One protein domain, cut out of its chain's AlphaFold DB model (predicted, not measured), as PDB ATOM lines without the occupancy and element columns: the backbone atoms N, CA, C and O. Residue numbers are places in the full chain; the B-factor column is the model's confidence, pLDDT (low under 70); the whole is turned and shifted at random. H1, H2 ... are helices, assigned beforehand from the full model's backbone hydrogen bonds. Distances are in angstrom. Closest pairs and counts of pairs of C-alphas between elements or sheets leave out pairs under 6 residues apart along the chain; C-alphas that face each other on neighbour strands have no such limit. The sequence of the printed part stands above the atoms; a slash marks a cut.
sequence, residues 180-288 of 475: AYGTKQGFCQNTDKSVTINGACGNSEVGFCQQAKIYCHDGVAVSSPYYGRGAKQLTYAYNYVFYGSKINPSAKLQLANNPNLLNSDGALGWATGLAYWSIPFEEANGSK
ATOM      1  N   ALA A 180      27.119  50.402  52.316       69.12
ATOM      2  CA  ALA A 180      26.125  49.767  53.172       69.12
ATOM      3  C   ALA A 180      25.562  48.453  52.593       69.12
ATOM      4  O   ALA A 180      25.110  47.611  53.367       69.12
ATOM      5  N   TYR A 181      25.591  48.280  51.268       75.88
ATOM      6  CA  TYR A 181      25.173  47.053  50.575       75.88
ATOM      7  C   TYR A 181      26.325  46.075  50.309       75.88
ATOM      8  O   TYR A 181      26.105  44.962  49.829       75.88
ATOM      9  N   GLY A 182      27.543  46.483  50.651       81.00
ATOM     10  CA  GLY A 182      28.763  45.721  50.474       81.00
ATOM     11  C   GLY A 182      29.361  45.829  49.074       81.00
ATOM     12  O   GLY A 182      28.675  46.018  48.064       81.00
ATOM     13  N   THR A 183      30.674  45.658  49.042       86.38
ATOM     14  CA  THR A 183      31.523  45.543  47.856       86.38
ATOM     15  C   THR A 183      32.144  44.147  47.797       86.38
ATOM     16  O   THR A 183      32.135  43.415  48.790       86.38
ATOM     17  N   LYS A 184      32.720  43.751  46.649       89.88
ATOM     18  CA  LYS A 184      33.511  42.508  46.580       89.88
ATOM     19  C   LYS A 184      34.655  42.564  47.585       89.88
ATOM     20  O   LYS A 184      34.825  41.639  48.371       89.88
ATOM     21  N   GLN A 185      35.386  43.677  47.581       88.62
ATOM     22  CA  GLN A 185      36.503  43.898  48.486       88.62
ATOM     23  C   GLN A 185      36.077  43.714  49.944       88.62
ATOM     24  O   GLN A 185      36.675  42.897  50.637       88.62
ATOM     25  N   GLY A 186      35.021  44.390  50.397       87.56
ATOM     26  CA  GLY A 186      34.610  44.302  51.794       87.56
ATOM     27  C   GLY A 186      33.958  42.981  52.188       87.56
ATOM     28  O   GLY A 186      34.147  42.537  53.321       87.56
ATOM     29  N   PHE A 187      33.300  42.283  51.258       89.50
ATOM     30  CA  PHE A 187      32.867  40.895  51.456       89.50
ATOM     31  C   PHE A 187      34.060  39.952  51.692       89.50
ATOM     32  O   PHE A 187      34.047  39.150  52.632       89.50
ATOM     33  N   CYS A 188      35.113  40.090  50.880       89.50
ATOM     34  CA  CYS A 188      36.322  39.266  50.951       89.50
ATOM     35  C   CYS A 188      37.254  39.642  52.116       89.50
ATOM     36  O   CYS A 188      37.947  38.779  52.649       89.50
ATOM     37  N   GLN A 189      37.275  40.915  52.524       86.12
ATOM     38  CA  GLN A 189      38.177  41.457  53.551       86.12
ATOM     39  C   GLN A 189      37.517  41.638  54.924       86.12
ATOM     40  O   GLN A 189      38.195  42.048  55.860       86.12
ATOM     41  N   ASN A 190      36.229  41.301  55.074       79.56
ATOM     42  CA  ASN A 190      35.474  41.463  56.322       79.56
ATOM     43  C   ASN A 190      35.359  42.937  56.774       79.56
ATOM     44  O   ASN A 190      35.482  43.235  57.960       79.56
ATOM     45  N   THR A 191      35.135  43.865  55.835       75.31
ATOM     46  CA  THR A 191      35.065  45.313  56.134       75.31
ATOM     47  C   THR A 191      33.685  45.943  55.927       75.31
ATOM     48  O   THR A 191      33.493  47.092  56.314       75.31
ATOM     49  N   ASP A 192      32.711  45.201  55.388       73.62
ATOM     50  CA  ASP A 192      31.354  45.699  55.104       73.62
ATOM     51  C   ASP A 192      30.275  44.972  55.940       73.62
ATOM     52  O   ASP A 192      30.540  43.983  56.618       73.62
ATOM     53  N   LYS A 193      29.015  45.437  55.872       65.38
ATOM     54  CA  LYS A 193      27.860  44.857  56.603       65.38
ATOM     55  C   LYS A 193      27.326  43.529  56.042       65.38
ATOM     56  O   LYS A 193      26.340  43.005  56.559       65.38
ATOM     57  N   SER A 194      27.907  43.006  54.966       68.44
ATOM     58  CA  SER A 194      27.528  41.699  54.421       68.44
ATOM     59  C   SER A 194      27.974  40.567  55.348       68.44
ATOM     60  O   SER A 194      28.914  40.733  56.116       68.44
ATOM     61  N   VAL A 195      27.374  39.383  55.216       72.62
ATOM     62  CA  VAL A 195      27.963  38.146  55.758       72.62
ATOM     63  C   VAL A 195      29.397  38.033  55.236       72.62
ATOM     64  O   VAL A 195      29.598  38.150  54.032       72.62
ATOM     65  N   THR A 196      30.391  37.872  56.105       74.12
ATOM     66  CA  THR A 196      31.810  37.975  55.722       74.12
ATOM     67  C   THR A 196      32.452  36.607  55.583       74.12
ATOM     68  O   THR A 196      32.086  35.681  56.298       74.12
ATOM     69  N   ILE A 197      33.430  36.443  54.687       82.81
ATOM     70  CA  ILE A 197      34.033  35.115  54.483       82.81
ATOM     71  C   ILE A 197      34.834  34.668  55.708       82.81
ATOM     72  O   ILE A 197      34.589  33.591  56.246       82.81
ATOM     73  N   ASN A 198      35.764  35.500  56.179       78.56
ATOM     74  CA  ASN A 198      36.689  35.104  57.247       78.56
ATOM     75  C   ASN A 198      35.992  34.904  58.605       78.56
ATOM     76  O   ASN A 198      36.506  34.170  59.441       78.56
ATOM     77  N   GLY A 199      34.818  35.514  58.810       75.50
ATOM     78  CA  GLY A 199      33.998  35.329  60.008       75.50
ATOM     79  C   GLY A 199      32.910  34.263  59.855       75.50
ATOM     80  O   GLY A 199      32.765  33.413  60.728       75.50
ATOM     81  N   ALA A 200      32.143  34.290  58.760       82.25
ATOM     82  CA  ALA A 200      31.008  33.384  58.580       82.25
ATOM     83  C   ALA A 200      31.425  32.013  58.045       82.25
ATOM     84  O   ALA A 200      30.885  31.008  58.491       82.25
ATOM     85  N   CYS A 201      32.374  31.962  57.107       87.12
ATOM     86  CA  CYS A 201      32.820  30.704  56.514       87.12
ATOM     87  C   CYS A 201      33.949  30.047  57.301       87.12
ATOM     88  O   CYS A 201      33.946  28.827  57.435       87.12
ATOM     89  N   GLY A 202      34.921  30.810  57.811       84.38
ATOM     90  CA  GLY A 202      36.129  30.225  58.403       84.38
ATOM     91  C   GLY A 202      36.729  29.146  57.485       84.38
ATOM     92  O   GLY A 202      36.964  29.382  56.297       84.38
ATOM     93  N   ASN A 203      36.882  27.922  58.000       85.31
ATOM     94  CA  ASN A 203      37.369  26.770  57.227       85.31
ATOM     95  C   ASN A 203      36.273  25.997  56.470       85.31
ATOM     96  O   ASN A 203      36.581  25.026  55.790       85.31
ATOM     97  N   SER A 204      35.008  26.408  56.554       89.19
ATOM     98  CA  SER A 204      33.893  25.721  55.903       89.19
ATOM     99  C   SER A 204      34.009  25.732  54.380       89.19
ATOM    100  O   SER A 204      34.286  26.768  53.773       89.19
ATOM    101  N   GLU A 205      33.757  24.578  53.767       88.50
ATOM    102  CA  GLU A 205      33.670  24.376  52.314       88.50
ATOM    103  C   GLU A 205      32.255  23.962  51.880       88.50
ATOM    104  O   GLU A 205      32.060  23.439  50.784       88.50
ATOM    105  N   VAL A 206      31.252  24.158  52.745       87.94
ATOM    106  CA  VAL A 206      29.860  23.769  52.477       87.94
ATOM    107  C   VAL A 206      28.960  24.980  52.240       87.94
ATOM    108  O   VAL A 206      29.297  26.117  52.579       87.94
ATOM    109  N   GLY A 207      27.804  24.731  51.623       85.31
ATOM    110  CA  GLY A 207      26.807  25.755  51.326       85.31
ATOM    111  C   GLY A 207      27.366  26.896  50.477       85.31
ATOM    112  O   GLY A 207      28.100  26.672  49.510       85.31
ATOM    113  N   PHE A 208      27.040  28.142  50.835       89.62
ATOM    114  CA  PHE A 208      27.532  29.305  50.087       89.62
ATOM    115  C   PHE A 208      29.059  29.504  50.172       89.62
ATOM    116  O   PHE A 208      29.629  30.172  49.303       89.62
ATOM    117  N   CYS A 209      29.736  28.919  51.167       91.94
ATOM    118  CA  CYS A 209      31.159  29.161  51.422       91.94
ATOM    119  C   CYS A 209      32.079  28.624  50.329       91.94
ATOM    120  O   CYS A 209      33.071  29.278  50.002       91.94
ATOM    121  N   GLN A 210      31.713  27.503  49.702       91.12
ATOM    122  CA  GLN A 210      32.489  26.927  48.604       91.12
ATOM    123  C   GLN A 210      32.655  27.928  47.451       91.12
ATOM    124  O   GLN A 210      33.758  28.179  46.971       91.12
ATOM    125  N   GLN A 211      31.547  28.530  47.008       93.75
ATOM    126  CA  GLN A 211      31.578  29.500  45.912       93.75
ATOM    127  C   GLN A 211      32.124  30.852  46.371       93.75
ATOM    128  O   GLN A 211      32.796  31.522  45.594       93.75
ATOM    129  N   ALA A 212      31.899  31.238  47.631       93.44
ATOM    130  CA  ALA A 212      32.413  32.490  48.178       93.44
ATOM    131  C   ALA A 212      33.949  32.538  48.196       93.44
ATOM    132  O   ALA A 212      34.534  33.559  47.835       93.44
ATOM    133  N   LYS A 213      34.612  31.434  48.558       92.75
ATOM    134  CA  LYS A 213      36.079  31.348  48.542       92.75
ATOM    135  C   LYS A 213      36.639  31.486  47.129       92.75
ATOM    136  O   LYS A 213      37.523  32.307  46.911       92.75
ATOM    137  N   ILE A 214      36.071  30.764  46.160       94.38
ATOM    138  CA  ILE A 214      36.459  30.897  44.744       94.38
ATOM    139  C   ILE A 214      36.256  32.344  44.290       94.38
ATOM    140  O   ILE A 214      37.159  32.952  43.729       94.38
ATOM    141  N   TYR A 215      35.097  32.919  44.605       95.19
ATOM    142  CA  TYR A 215      34.746  34.288  44.260       95.19
ATOM    143  C   TYR A 215      35.754  35.330  44.760       95.19
ATOM    144  O   TYR A 215      36.075  36.271  44.040       95.19
ATOM    145  N   CYS A 216      36.295  35.167  45.965       93.06
ATOM    146  CA  CYS A 216      37.271  36.108  46.512       93.06
ATOM    147  C   CYS A 216      38.698  35.941  45.985       93.06
ATOM    148  O   CYS A 216      39.518  36.838  46.183       93.06
ATOM    149  N   HIS A 217      38.984  34.842  45.285       93.44
ATOM    150  CA  HIS A 217      40.302  34.540  44.723       93.44
ATOM    151  C   HIS A 217      40.305  34.422  43.189       93.44
ATOM    152  O   HIS A 217      41.335  34.093  42.610       93.44
ATOM    153  N   ASP A 218      39.191  34.722  42.516       94.81
ATOM    154  CA  ASP A 218      39.059  34.597  41.055       94.81
ATOM    155  C   ASP A 218      39.795  35.688  40.251       94.81
ATOM    156  O   ASP A 218      39.846  35.621  39.025       94.81
ATOM    157  N   GLY A 219      40.351  36.704  40.922       92.31
ATOM    158  CA  GLY A 219      41.065  37.818  40.292       92.31
ATOM    159  C   GLY A 219      40.176  38.809  39.527       92.31
ATOM    160  O   GLY A 219      40.696  39.731  38.902       92.31
ATOM    161  N   VAL A 220      38.848  38.663  39.573       93.44
ATOM    162  CA  VAL A 220      37.911  39.532  38.851       93.44
ATOM    163  C   VAL A 220      37.583  40.762  39.692       93.44
ATOM    164  O   VAL A 220      37.001  40.658  40.775       93.44
ATOM    165  N   ALA A 221      37.914  41.948  39.188       88.06
ATOM    166  CA  ALA A 221      37.521  43.203  39.817       88.06
ATOM    167  C   ALA A 221      36.026  43.480  39.588       88.06
ATOM    168  O   ALA A 221      35.537  43.403  38.462       88.06
ATOM    169  N   VAL A 222      35.308  43.849  40.652       87.38
ATOM    170  CA  VAL A 222      33.885  44.212  40.587       87.38
ATOM    171  C   VAL A 222      33.711  45.606  41.168       87.38
ATOM    172  O   VAL A 222      33.926  45.817  42.359       87.38
ATOM    173  N   SER A 223      33.324  46.556  40.321       75.38
ATOM    174  CA  SER A 223      33.127  47.961  40.704       75.38
ATOM    175  C   SER A 223      31.728  48.250  41.245       75.38
ATOM    176  O   SER A 223      31.513  49.252  41.922       75.38
ATOM    177  N   SER A 224      30.760  47.384  40.946       79.69
ATOM    178  CA  SER A 224      29.364  47.610  41.293       79.69
ATOM    179  C   SER A 224      29.014  47.029  42.672       79.69
ATOM    180  O   SER A 224      29.255  45.842  42.900       79.69
ATOM    181  N   PRO A 225      28.364  47.800  43.564       80.44
ATOM    182  CA  PRO A 225      27.869  47.293  44.840       80.44
ATOM    183  C   PRO A 225      26.674  46.335  44.688       80.44
ATOM    184  O   PRO A 225      25.968  46.317  43.667       80.44
ATOM    185  N   TYR A 226      26.401  45.574  45.753       86.12
ATOM    186  CA  TYR A 226      25.344  44.549  45.813       86.12
ATOM    187  C   TYR A 226      24.015  45.058  46.380       86.12
ATOM    188  O   TYR A 226      23.406  44.403  47.224       86.12
ATOM    189  N   TYR A 227      23.554  46.226  45.934       80.12
ATOM    190  CA  TYR A 227      22.201  46.707  46.236       80.12
ATOM    191  C   TYR A 227      21.112  45.852  45.561       80.12
ATOM    192  O   TYR A 227      21.408  45.034  44.679       80.12
ATOM    193  N   GLY A 228      19.855  46.060  45.966       81.06
ATOM    194  CA  GLY A 228      18.707  45.294  45.483       81.06
ATOM    195  C   GLY A 228      18.493  45.401  43.970       81.06
ATOM    196  O   GLY A 228      18.466  46.499  43.403       81.06
ATOM    197  N   ARG A 229      18.363  44.241  43.309       83.62
ATOM    198  CA  ARG A 229      18.009  44.115  41.883       83.62
ATOM    199  C   ARG A 229      17.099  42.913  41.603       83.62
ATOM    200  O   ARG A 229      17.120  41.923  42.335       83.62
ATOM    201  N   GLY A 230      16.359  42.969  40.498       85.12
ATOM    202  CA  GLY A 230      15.493  41.894  40.017       85.12
ATOM    203  C   GLY A 230      14.250  41.676  40.880       85.12
ATOM    204  O   GLY A 230      13.932  42.468  41.768       85.12
ATOM    205  N   ALA A 231      13.523  40.587  40.617       84.38
ATOM    206  CA  ALA A 231      12.270  40.270  41.305       84.38
ATOM    207  C   ALA A 231      12.445  40.155  42.832       84.38
ATOM    208  O   ALA A 231      11.629  40.645  43.602       84.38
ATOM    209  N   LYS A 232      13.546  39.567  43.311       86.19
ATOM    210  CA  LYS A 232      13.759  39.422  44.759       86.19
ATOM    211  C   LYS A 232      14.320  40.678  45.443       86.19
ATOM    212  O   LYS A 232      14.480  40.662  46.665       86.19
ATOM    213  N   GLN A 233      14.682  41.713  44.677       82.56
ATOM    214  CA  GLN A 233      15.634  42.742  45.115       82.56
ATOM    215  C   GLN A 233      16.859  42.093  45.784       82.56
ATOM    216  O   GLN A 233      17.189  42.337  46.946       82.56
ATOM    217  N   LEU A 234      17.517  41.193  45.044       89.12
ATOM    218  CA  LEU A 234      18.660  40.423  45.530       89.12
ATOM    219  C   LEU A 234      19.752  41.381  46.020       89.12
ATOM    220  O   LEU A 234      20.191  42.250  45.268       89.12
ATOM    221  N   THR A 235      20.165  41.228  47.278       86.06
ATOM    222  CA  THR A 235      21.034  42.179  47.993       86.06
ATOM    223  C   THR A 235      22.159  41.438  48.712       86.06
ATOM    224  O   THR A 235      21.928  40.337  49.199       86.06
ATOM    225  N   TYR A 236      23.340  42.052  48.831       88.94
ATOM    226  CA  TYR A 236      24.588  41.517  49.404       88.94
ATOM    227  C   TYR A 236      25.299  40.446  48.564       88.94
ATOM    228  O   TYR A 236      24.676  39.548  48.001       88.94
ATOM    229  N   ALA A 237      26.637  40.499  48.550       90.88
ATOM    230  CA  ALA A 237      27.494  39.626  47.741       90.88
ATOM    231  C   ALA A 237      27.200  38.129  47.930       90.88
ATOM    232  O   ALA A 237      27.090  37.398  46.949       90.88
ATOM    233  N   TYR A 238      27.003  37.676  49.174       91.25
ATOM    234  CA  TYR A 238      26.752  36.261  49.472       91.25
ATOM    235  C   TYR A 238      25.492  35.719  48.776       91.25
ATOM    236  O   TYR A 238      25.487  34.572  48.338       91.25
ATOM    237  N   ASN A 239      24.449  36.542  48.606       93.06
ATOM    238  CA  ASN A 239      23.244  36.143  47.882       93.06
ATOM    239  C   ASN A 239      23.504  36.041  46.375       93.06
ATOM    240  O   ASN A 239      23.036  35.096  45.746       93.06
ATOM    241  N   TYR A 240      24.271  36.970  45.796       94.38
ATOM    242  CA  TYR A 240      24.656  36.903  44.380       94.38
ATOM    243  C   TYR A 240      25.560  35.700  44.091       94.38
ATOM    244  O   TYR A 240      25.400  35.060  43.057       94.38
ATOM    245  N   VAL A 241      26.468  35.364  45.010       94.62
ATOM    246  CA  VAL A 241      27.313  34.165  44.928       94.62
ATOM    247  C   VAL A 241      26.457  32.903  45.026       94.62
ATOM    248  O   VAL A 241      26.519  32.047  44.146       94.62
ATOM    249  N   PHE A 242      25.631  32.788  46.069       95.00
ATOM    250  CA  PHE A 242      24.839  31.584  46.301       95.00
ATOM    251  C   PHE A 242      23.775  31.394  45.220       95.00
ATOM    252  O   PHE A 242      23.852  30.437  44.451       95.00
ATOM    253  N   TYR A 243      22.813  32.312  45.108       95.25
ATOM    254  CA  TYR A 243      21.707  32.162  44.165       95.25
ATOM    255  C   TYR A 243      22.174  32.274  42.715       95.25
ATOM    256  O   TYR A 243      21.648  31.557  41.871       95.25
ATOM    257  N   GLY A 244      23.205  33.072  42.415       95.06
ATOM    258  CA  GLY A 244      23.805  33.091  41.080       95.06
ATOM    259  C   GLY A 244      24.378  31.737  40.670       95.06
ATOM    260  O   GLY A 244      24.130  31.293  39.551       95.06
ATOM    261  N   SER A 245      25.029  31.028  41.600       94.50
ATOM    262  CA  SER A 245      25.552  29.685  41.330       94.50
ATOM    263  C   SER A 245      24.475  28.638  41.056       94.50
ATOM    264  O   SER A 245      24.732  27.672  40.337       94.50
ATOM    265  N   LYS A 246      23.274  28.834  41.611       93.62
ATOM    266  CA  LYS A 246      22.115  27.962  41.396       93.62
ATOM    267  C   LYS A 246      21.348  28.349  40.130       93.62
ATOM    268  O   LYS A 246      20.890  27.482  39.405       93.62
ATOM    269  N   ILE A 247      21.247  29.642  39.821       93.81
ATOM    270  CA  ILE A 247      20.618  30.132  38.588       93.81
ATOM    271  C   ILE A 247      21.424  29.702  37.360       93.81
ATOM    272  O   ILE A 247      20.835  29.302  36.360       93.81
ATOM    273  N   ASN A 248      22.758  29.746  37.436       92.38
ATOM    274  CA  ASN A 248      23.628  29.365  36.327       92.38
ATOM    275  C   ASN A 248      24.823  28.492  36.778       92.38
ATOM    276  O   ASN A 248      25.918  29.010  37.012       92.38
ATOM    277  N   PRO A 249      24.661  27.157  36.865       90.31
ATOM    278  CA  PRO A 249      25.711  26.241  37.312       90.31
ATOM    279  C   PRO A 249      26.927  26.152  36.389       90.31
ATOM    280  O   PRO A 249      27.995  25.750  36.855       90.31
ATOM    281  N   SER A 250      26.786  26.499  35.104       91.81
ATOM    282  CA  SER A 250      27.909  26.527  34.155       91.81
ATOM    283  C   SER A 250      28.723  27.820  34.254       91.81
ATOM    284  O   SER A 250      29.901  27.821  33.911       91.81
ATOM    285  N   ALA A 251      28.140  28.895  34.797       93.69
ATOM    286  CA  ALA A 251      28.819  30.161  35.061       93.69
ATOM    287  C   ALA A 251      28.494  30.683  36.473       93.69
ATOM    288  O   ALA A 251      27.934  31.766  36.650       93.69
ATOM    289  N   LYS A 252      28.874  29.904  37.495       94.75
ATOM    290  CA  LYS A 252      28.421  30.080  38.891       94.75
ATOM    291  C   LYS A 252      28.633  31.474  39.481       94.75
ATOM    292  O   LYS A 252      27.850  31.916  40.316       94.75
ATOM    293  N   LEU A 253      29.691  32.160  39.056       96.19
ATOM    294  CA  LEU A 253      30.066  33.482  39.560       96.19
ATOM    295  C   LEU A 253      29.618  34.631  38.652       96.19
ATOM    296  O   LEU A 253      29.901  35.781  38.967       96.19
ATOM    297  N   GLN A 254      28.907  34.363  37.551       95.50
ATOM    298  CA  GLN A 254      28.517  35.377  36.567       95.50
ATOM    299  C   GLN A 254      27.748  36.542  37.205       95.50
ATOM    300  O   GLN A 254      28.103  37.699  36.991       95.50
ATOM    301  N   LEU A 255      26.729  36.249  38.020       94.50
ATOM    302  CA  LEU A 255      25.948  37.293  38.689       94.50
ATOM    303  C   LEU A 255      26.739  38.004  39.793       94.50
ATOM    304  O   LEU A 255      26.573  39.205  39.973       94.50
ATOM    305  N   ALA A 256      27.615  37.300  40.513       94.94
ATOM    306  CA  ALA A 256      28.448  37.912  41.551       94.94
ATOM    307  C   ALA A 256      29.522  38.845  40.963       94.94
ATOM    308  O   ALA A 256      29.763  39.922  41.511       94.94
ATOM    309  N   ASN A 257      30.115  38.457  39.829       95.81
ATOM    310  CA  ASN A 257      31.120  39.231  39.104       95.81
ATOM    311  C   ASN A 257      30.523  40.336  38.224       95.81
ATOM    312  O   ASN A 257      31.210  41.301  37.900       95.81
ATOM    313  N   ASN A 258      29.249  40.232  37.848       92.50
ATOM    314  CA  ASN A 258      28.557  41.267  37.090       92.50
ATOM    315  C   ASN A 258      27.107  41.450  37.580       92.50
ATOM    316  O   ASN A 258      26.156  41.071  36.888       92.50
ATOM    317  N   PRO A 259      26.905  42.060  38.765       89.62
ATOM    318  CA  PRO A 259      25.570  42.224  39.345       89.62
ATOM    319  C   PRO A 259      24.648  43.111  38.494       89.62
ATOM    320  O   PRO A 259      23.425  42.991  38.574       89.62
ATOM    321  N   ASN A 260      25.207  43.961  37.625       84.69
ATOM    322  CA  ASN A 260      24.444  44.833  36.729       84.69
ATOM    323  C   ASN A 260      23.720  44.089  35.601       84.69
ATOM    324  O   ASN A 260      22.839  44.681  34.977       84.69
ATOM    325  N   LEU A 261      24.002  42.800  35.372       88.38
ATOM    326  CA  LEU A 261      23.201  41.970  34.462       88.38
ATOM    327  C   LEU A 261      21.712  42.024  34.824       88.38
ATOM    328  O   LEU A 261      20.865  42.166  33.943       88.38
ATOM    329  N   LEU A 262      21.395  42.051  36.123       87.25
ATOM    330  CA  LEU A 262      20.019  42.144  36.606       87.25
ATOM    331  C   LEU A 262      19.336  43.476  36.268       87.25
ATOM    332  O   LEU A 262      18.122  43.548  36.358       87.25
ATOM    333  N   ASN A 263      20.048  44.520  35.839       76.50
ATOM    334  CA  ASN A 263      19.411  45.769  35.405       76.50
ATOM    335  C   ASN A 263      18.841  45.694  33.978       76.50
ATOM    336  O   ASN A 263      18.096  46.580  33.562       76.50
ATOM    337  N   SER A 264      19.220  44.673  33.204       75.81
ATOM    338  CA  SER A 264      18.918  44.599  31.768       75.81
ATOM    339  C   SER A 264      18.352  43.256  31.318       75.81
ATOM    340  O   SER A 264      17.531  43.237  30.404       75.81
ATOM    341  N   ASP A 265      18.724  42.157  31.973       85.81
ATOM    342  CA  ASP A 265      18.225  40.823  31.658       85.81
ATOM    343  C   ASP A 265      17.012  40.481  32.537       85.81
ATOM    344  O   ASP A 265      17.143  40.133  33.714       85.81
ATOM    345  N   GLY A 266      15.816  40.594  31.954       82.25
ATOM    346  CA  GLY A 266      14.557  40.298  32.639       82.25
ATOM    347  C   GLY A 266      14.389  38.826  33.017       82.25
ATOM    348  O   GLY A 266      13.773  38.531  34.040       82.25
ATOM    349  N   ALA A 267      14.976  37.895  32.257       87.75
ATOM    350  CA  ALA A 267      14.927  36.475  32.592       87.75
ATOM    351  C   ALA A 267      15.815  36.175  33.807       87.75
ATOM    352  O   ALA A 267      15.379  35.494  34.733       87.75
ATOM    353  N   LEU A 268      17.022  36.751  33.878       91.31
ATOM    354  CA  LEU A 268      17.836  36.680  35.097       91.31
ATOM    355  C   LEU A 268      17.147  37.388  36.274       91.31
ATOM    356  O   LEU A 268      17.169  36.878  37.394       91.31
ATOM    357  N   GLY A 269      16.467  38.507  36.019       89.25
ATOM    358  CA  GLY A 269      15.622  39.207  36.987       89.25
ATOM    359  C   GLY A 269      14.573  38.316  37.644       89.25
ATOM    360  O   GLY A 269      14.506  38.248  38.874       89.25
ATOM    361  N   TRP A 270      13.791  37.604  36.833       88.94
ATOM    362  CA  TRP A 270      12.821  36.610  37.291       88.94
ATOM    363  C   TRP A 270      13.473  35.414  37.977       88.94
ATOM    364  O   TRP A 270      12.991  34.974  39.024       88.94
ATOM    365  N   ALA A 271      14.598  34.930  37.443       93.31
ATOM    366  CA  ALA A 271      15.325  33.803  38.011       93.31
ATOM    367  C   ALA A 271      15.761  34.074  39.457       93.31
ATOM    368  O   ALA A 271      15.730  33.158  40.271       93.31
ATOM    369  N   THR A 272      16.085  35.325  39.823       93.50
ATOM    370  CA  THR A 272      16.368  35.666  41.233       93.50
ATOM    371  C   THR A 272      15.173  35.446  42.158       93.50
ATOM    372  O   THR A 272      15.349  34.934  43.262       93.50
ATOM    373  N   GLY A 273      13.962  35.796  41.713       91.94
ATOM    374  CA  GLY A 273      12.727  35.559  42.458       91.94
ATOM    375  C   GLY A 273      12.465  34.070  42.620       91.94
ATOM    376  O   GLY A 273      12.279  33.599  43.739       91.94
ATOM    377  N   LEU A 274      12.502  33.328  41.511       93.12
ATOM    378  CA  LEU A 274      12.256  31.886  41.487       93.12
ATOM    379  C   LEU A 274      13.274  31.105  42.325       93.12
ATOM    380  O   LEU A 274      12.898  30.245  43.116       93.12
ATOM    381  N   ALA A 275      14.562  31.430  42.201       94.12
ATOM    382  CA  ALA A 275      15.613  30.773  42.967       94.12
ATOM    383  C   ALA A 275      15.461  31.036  44.467       94.12
ATOM    384  O   ALA A 275      15.569  30.107  45.258       94.12
ATOM    385  N   TYR A 276      15.154  32.270  44.872       92.62
ATOM    386  CA  TYR A 276      14.916  32.571  46.284       92.62
ATOM    387  C   TYR A 276      13.652  31.887  46.820       92.62
ATOM    388  O   TYR A 276      13.634  31.419  47.957       92.62
ATOM    389  N   TRP A 277      12.600  31.816  46.002       94.31
ATOM    390  CA  TRP A 277      11.347  31.159  46.362       94.31
ATOM    391  C   TRP A 277      11.536  29.658  46.607       94.31
ATOM    392  O   TRP A 277      11.035  29.137  47.602       94.31
ATOM    393  N   SER A 278      12.285  28.976  45.737       92.94
ATOM    394  CA  SER A 278      12.318  27.509  45.692       92.94
ATOM    395  C   SER A 278      13.588  26.858  46.226       92.94
ATOM    396  O   SER A 278      13.571  25.659  46.490       92.94
ATOM    397  N   ILE A 279      14.697  27.588  46.363       92.25
ATOM    398  CA  ILE A 279      15.988  26.991  46.732       92.25
ATOM    399  C   ILE A 279      16.313  27.326  48.192       92.25
ATOM    400  O   ILE A 279      16.509  28.506  48.512       92.25
ATOM    401  N   PRO A 280      16.414  26.313  49.077       92.06
ATOM    402  CA  PRO A 280      16.846  26.513  50.455       92.06
ATOM    403  C   PRO A 280      18.234  27.150  50.490       92.06
ATOM    404  O   PRO A 280      19.134  26.741  49.751       92.06
ATOM    405  N   PHE A 281      18.419  28.145  51.353       91.12
ATOM    406  CA  PHE A 281      19.721  28.783  51.509       91.12
ATOM    407  C   PHE A 281      20.609  27.911  52.399       91.12
ATOM    408  O   PHE A 281      20.265  27.642  53.550       91.12
ATOM    409  N   GLU A 282      21.739  27.456  51.857       90.75
ATOM    410  CA  GLU A 282      22.699  26.613  52.573       90.75
ATOM    411  C   GLU A 282      23.710  27.497  53.307       90.75
ATOM    412  O   GLU A 282      24.540  28.171  52.687       90.75
ATOM    413  N   GLU A 283      23.626  27.491  54.632       87.19
ATOM    414  CA  GLU A 283      24.463  28.302  55.503       87.19
ATOM    415  C   GLU A 283      25.884  27.746  55.631       87.19
ATOM    416  O   GLU A 283      26.193  26.612  55.256       87.19
ATOM    417  N   ALA A 284      26.773  28.560  56.200       87.81
ATOM    418  CA  ALA A 284      28.183  28.222  56.344       87.81
ATOM    419  C   ALA A 284      28.437  26.995  57.231       87.81
ATOM    420  O   ALA A 284      29.453  26.324  57.077       87.81
ATOM    421  N   ASN A 285      27.525  26.674  58.149       85.62
ATOM    422  CA  ASN A 285      27.606  25.487  59.004       85.62
ATOM    423  C   ASN A 285      26.938  24.243  58.379       85.62
ATOM    424  O   ASN A 285      26.828  23.217  59.046       85.62
ATOM    425  N   GLY A 286      26.468  24.329  57.130       83.44
ATOM    426  CA  GLY A 286      25.767  23.250  56.433       83.44
ATOM    427  C   GLY A 286      24.278  23.127  56.772       83.44
ATOM    428  O   GLY A 286      23.602  22.278  56.187       83.44
ATOM    429  N   SER A 287      23.746  23.961  57.674       86.31
ATOM    430  CA  SER A 287      22.302  24.046  57.893       86.31
ATOM    431  C   SER A 287      21.609  24.659  56.674       86.31
ATOM    432  O   SER A 287      22.226  25.313  55.828       86.31
ATOM    433  N   LYS A 288      20.300  24.424  56.567       88.44
ATOM    434  CA  LYS A 288      19.477  24.977  55.495       88.44
ATOM    435  C   LYS A 288      18.413  25.869  56.092       88.44
ATOM    436  O   LYS A 288      17.561  25.399  56.845       88.44
TER     437      LYS A 288
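This is residues 180 to 288 of the 475 residues of the protein "Glyco_hydro_19_cat domain-containing protein" of Neisseriales bacterium (UniProt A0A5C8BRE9). What shape do these atoms make? H4 runs through the middle of a rounded ball of helices, crossed by H7 on one side and by H3 on the other; H5 packs on H4, H1 and H2 lie at the H3 side, and H6 makes a corner with H7. What is it made of? The 109 printed residues have seven helices, H1 to H7 in order, and no named strand; the class is all helix, with 54 residues, under half, in named elements. It is compact, with radius of gyration of the C-alphas 12.6 A and spans of 36 by 29 by 25 A.

Where is the longest helix? H7, residues 266 to 278, measures 18.4 A and ends at C-alpha 278 (12.318, 27.509, 45.692). Where are the others? H4 is residues 237 to 247, 14.9 A, and H3 208 to 217, 14.8 A. H1 is 184 to 189, beginning at C-alpha 184 (33.511, 42.508, 46.580); H2 is 197 to 201, H5 254 to 257 and H6 259 to 263.

What does H7 touch? It touches H4, the hub, about perpendicular at 85 degrees, closest C-alphas Tyr 243 and Ala 275, 6.4 A. With residues 268 to 269 alone it touches H6 only at the corner, C-alphas of Leu 262 and Gly 269 closest at 5.3 A. What else touches H4? H3 does, at a steep tilt of 69.6 degrees, only just short of perpendicular, opposite ways, closest C-alphas Phe 208 and Phe 242, 5.2 A. H5 does, closest C-alphas Tyr 240 and Ala 256, 4.8 A; H1 only just does, with 3 pairs of C-alphas within 8 A, closest Phe 187 and Ala 237, 6.7 A. Where is H2? It touches H3, closest C-alphas Cys 201 and Cys 209, 5.6 A, and is apart from H4. Are the backbones helical? Every O i to N i+4 pair is within hydrogen-bond range in H1, H2 and H4; H3 has 5 of 6, H7 8 of 9, H6 0 of 1 but 2 of 2 O i to N i+3 pairs, and H5 is too short for an i+4 pair.

How large is it? The two C-alphas farthest apart, of Asn 203 and Gly 266, are 36.2 A apart. Is anything cut, long or uncertain? The printed part has no cut, the link from H3 to H4, residues 218 to 236, is long, and pLDDT is under 70 at residues 180, 193 and 194.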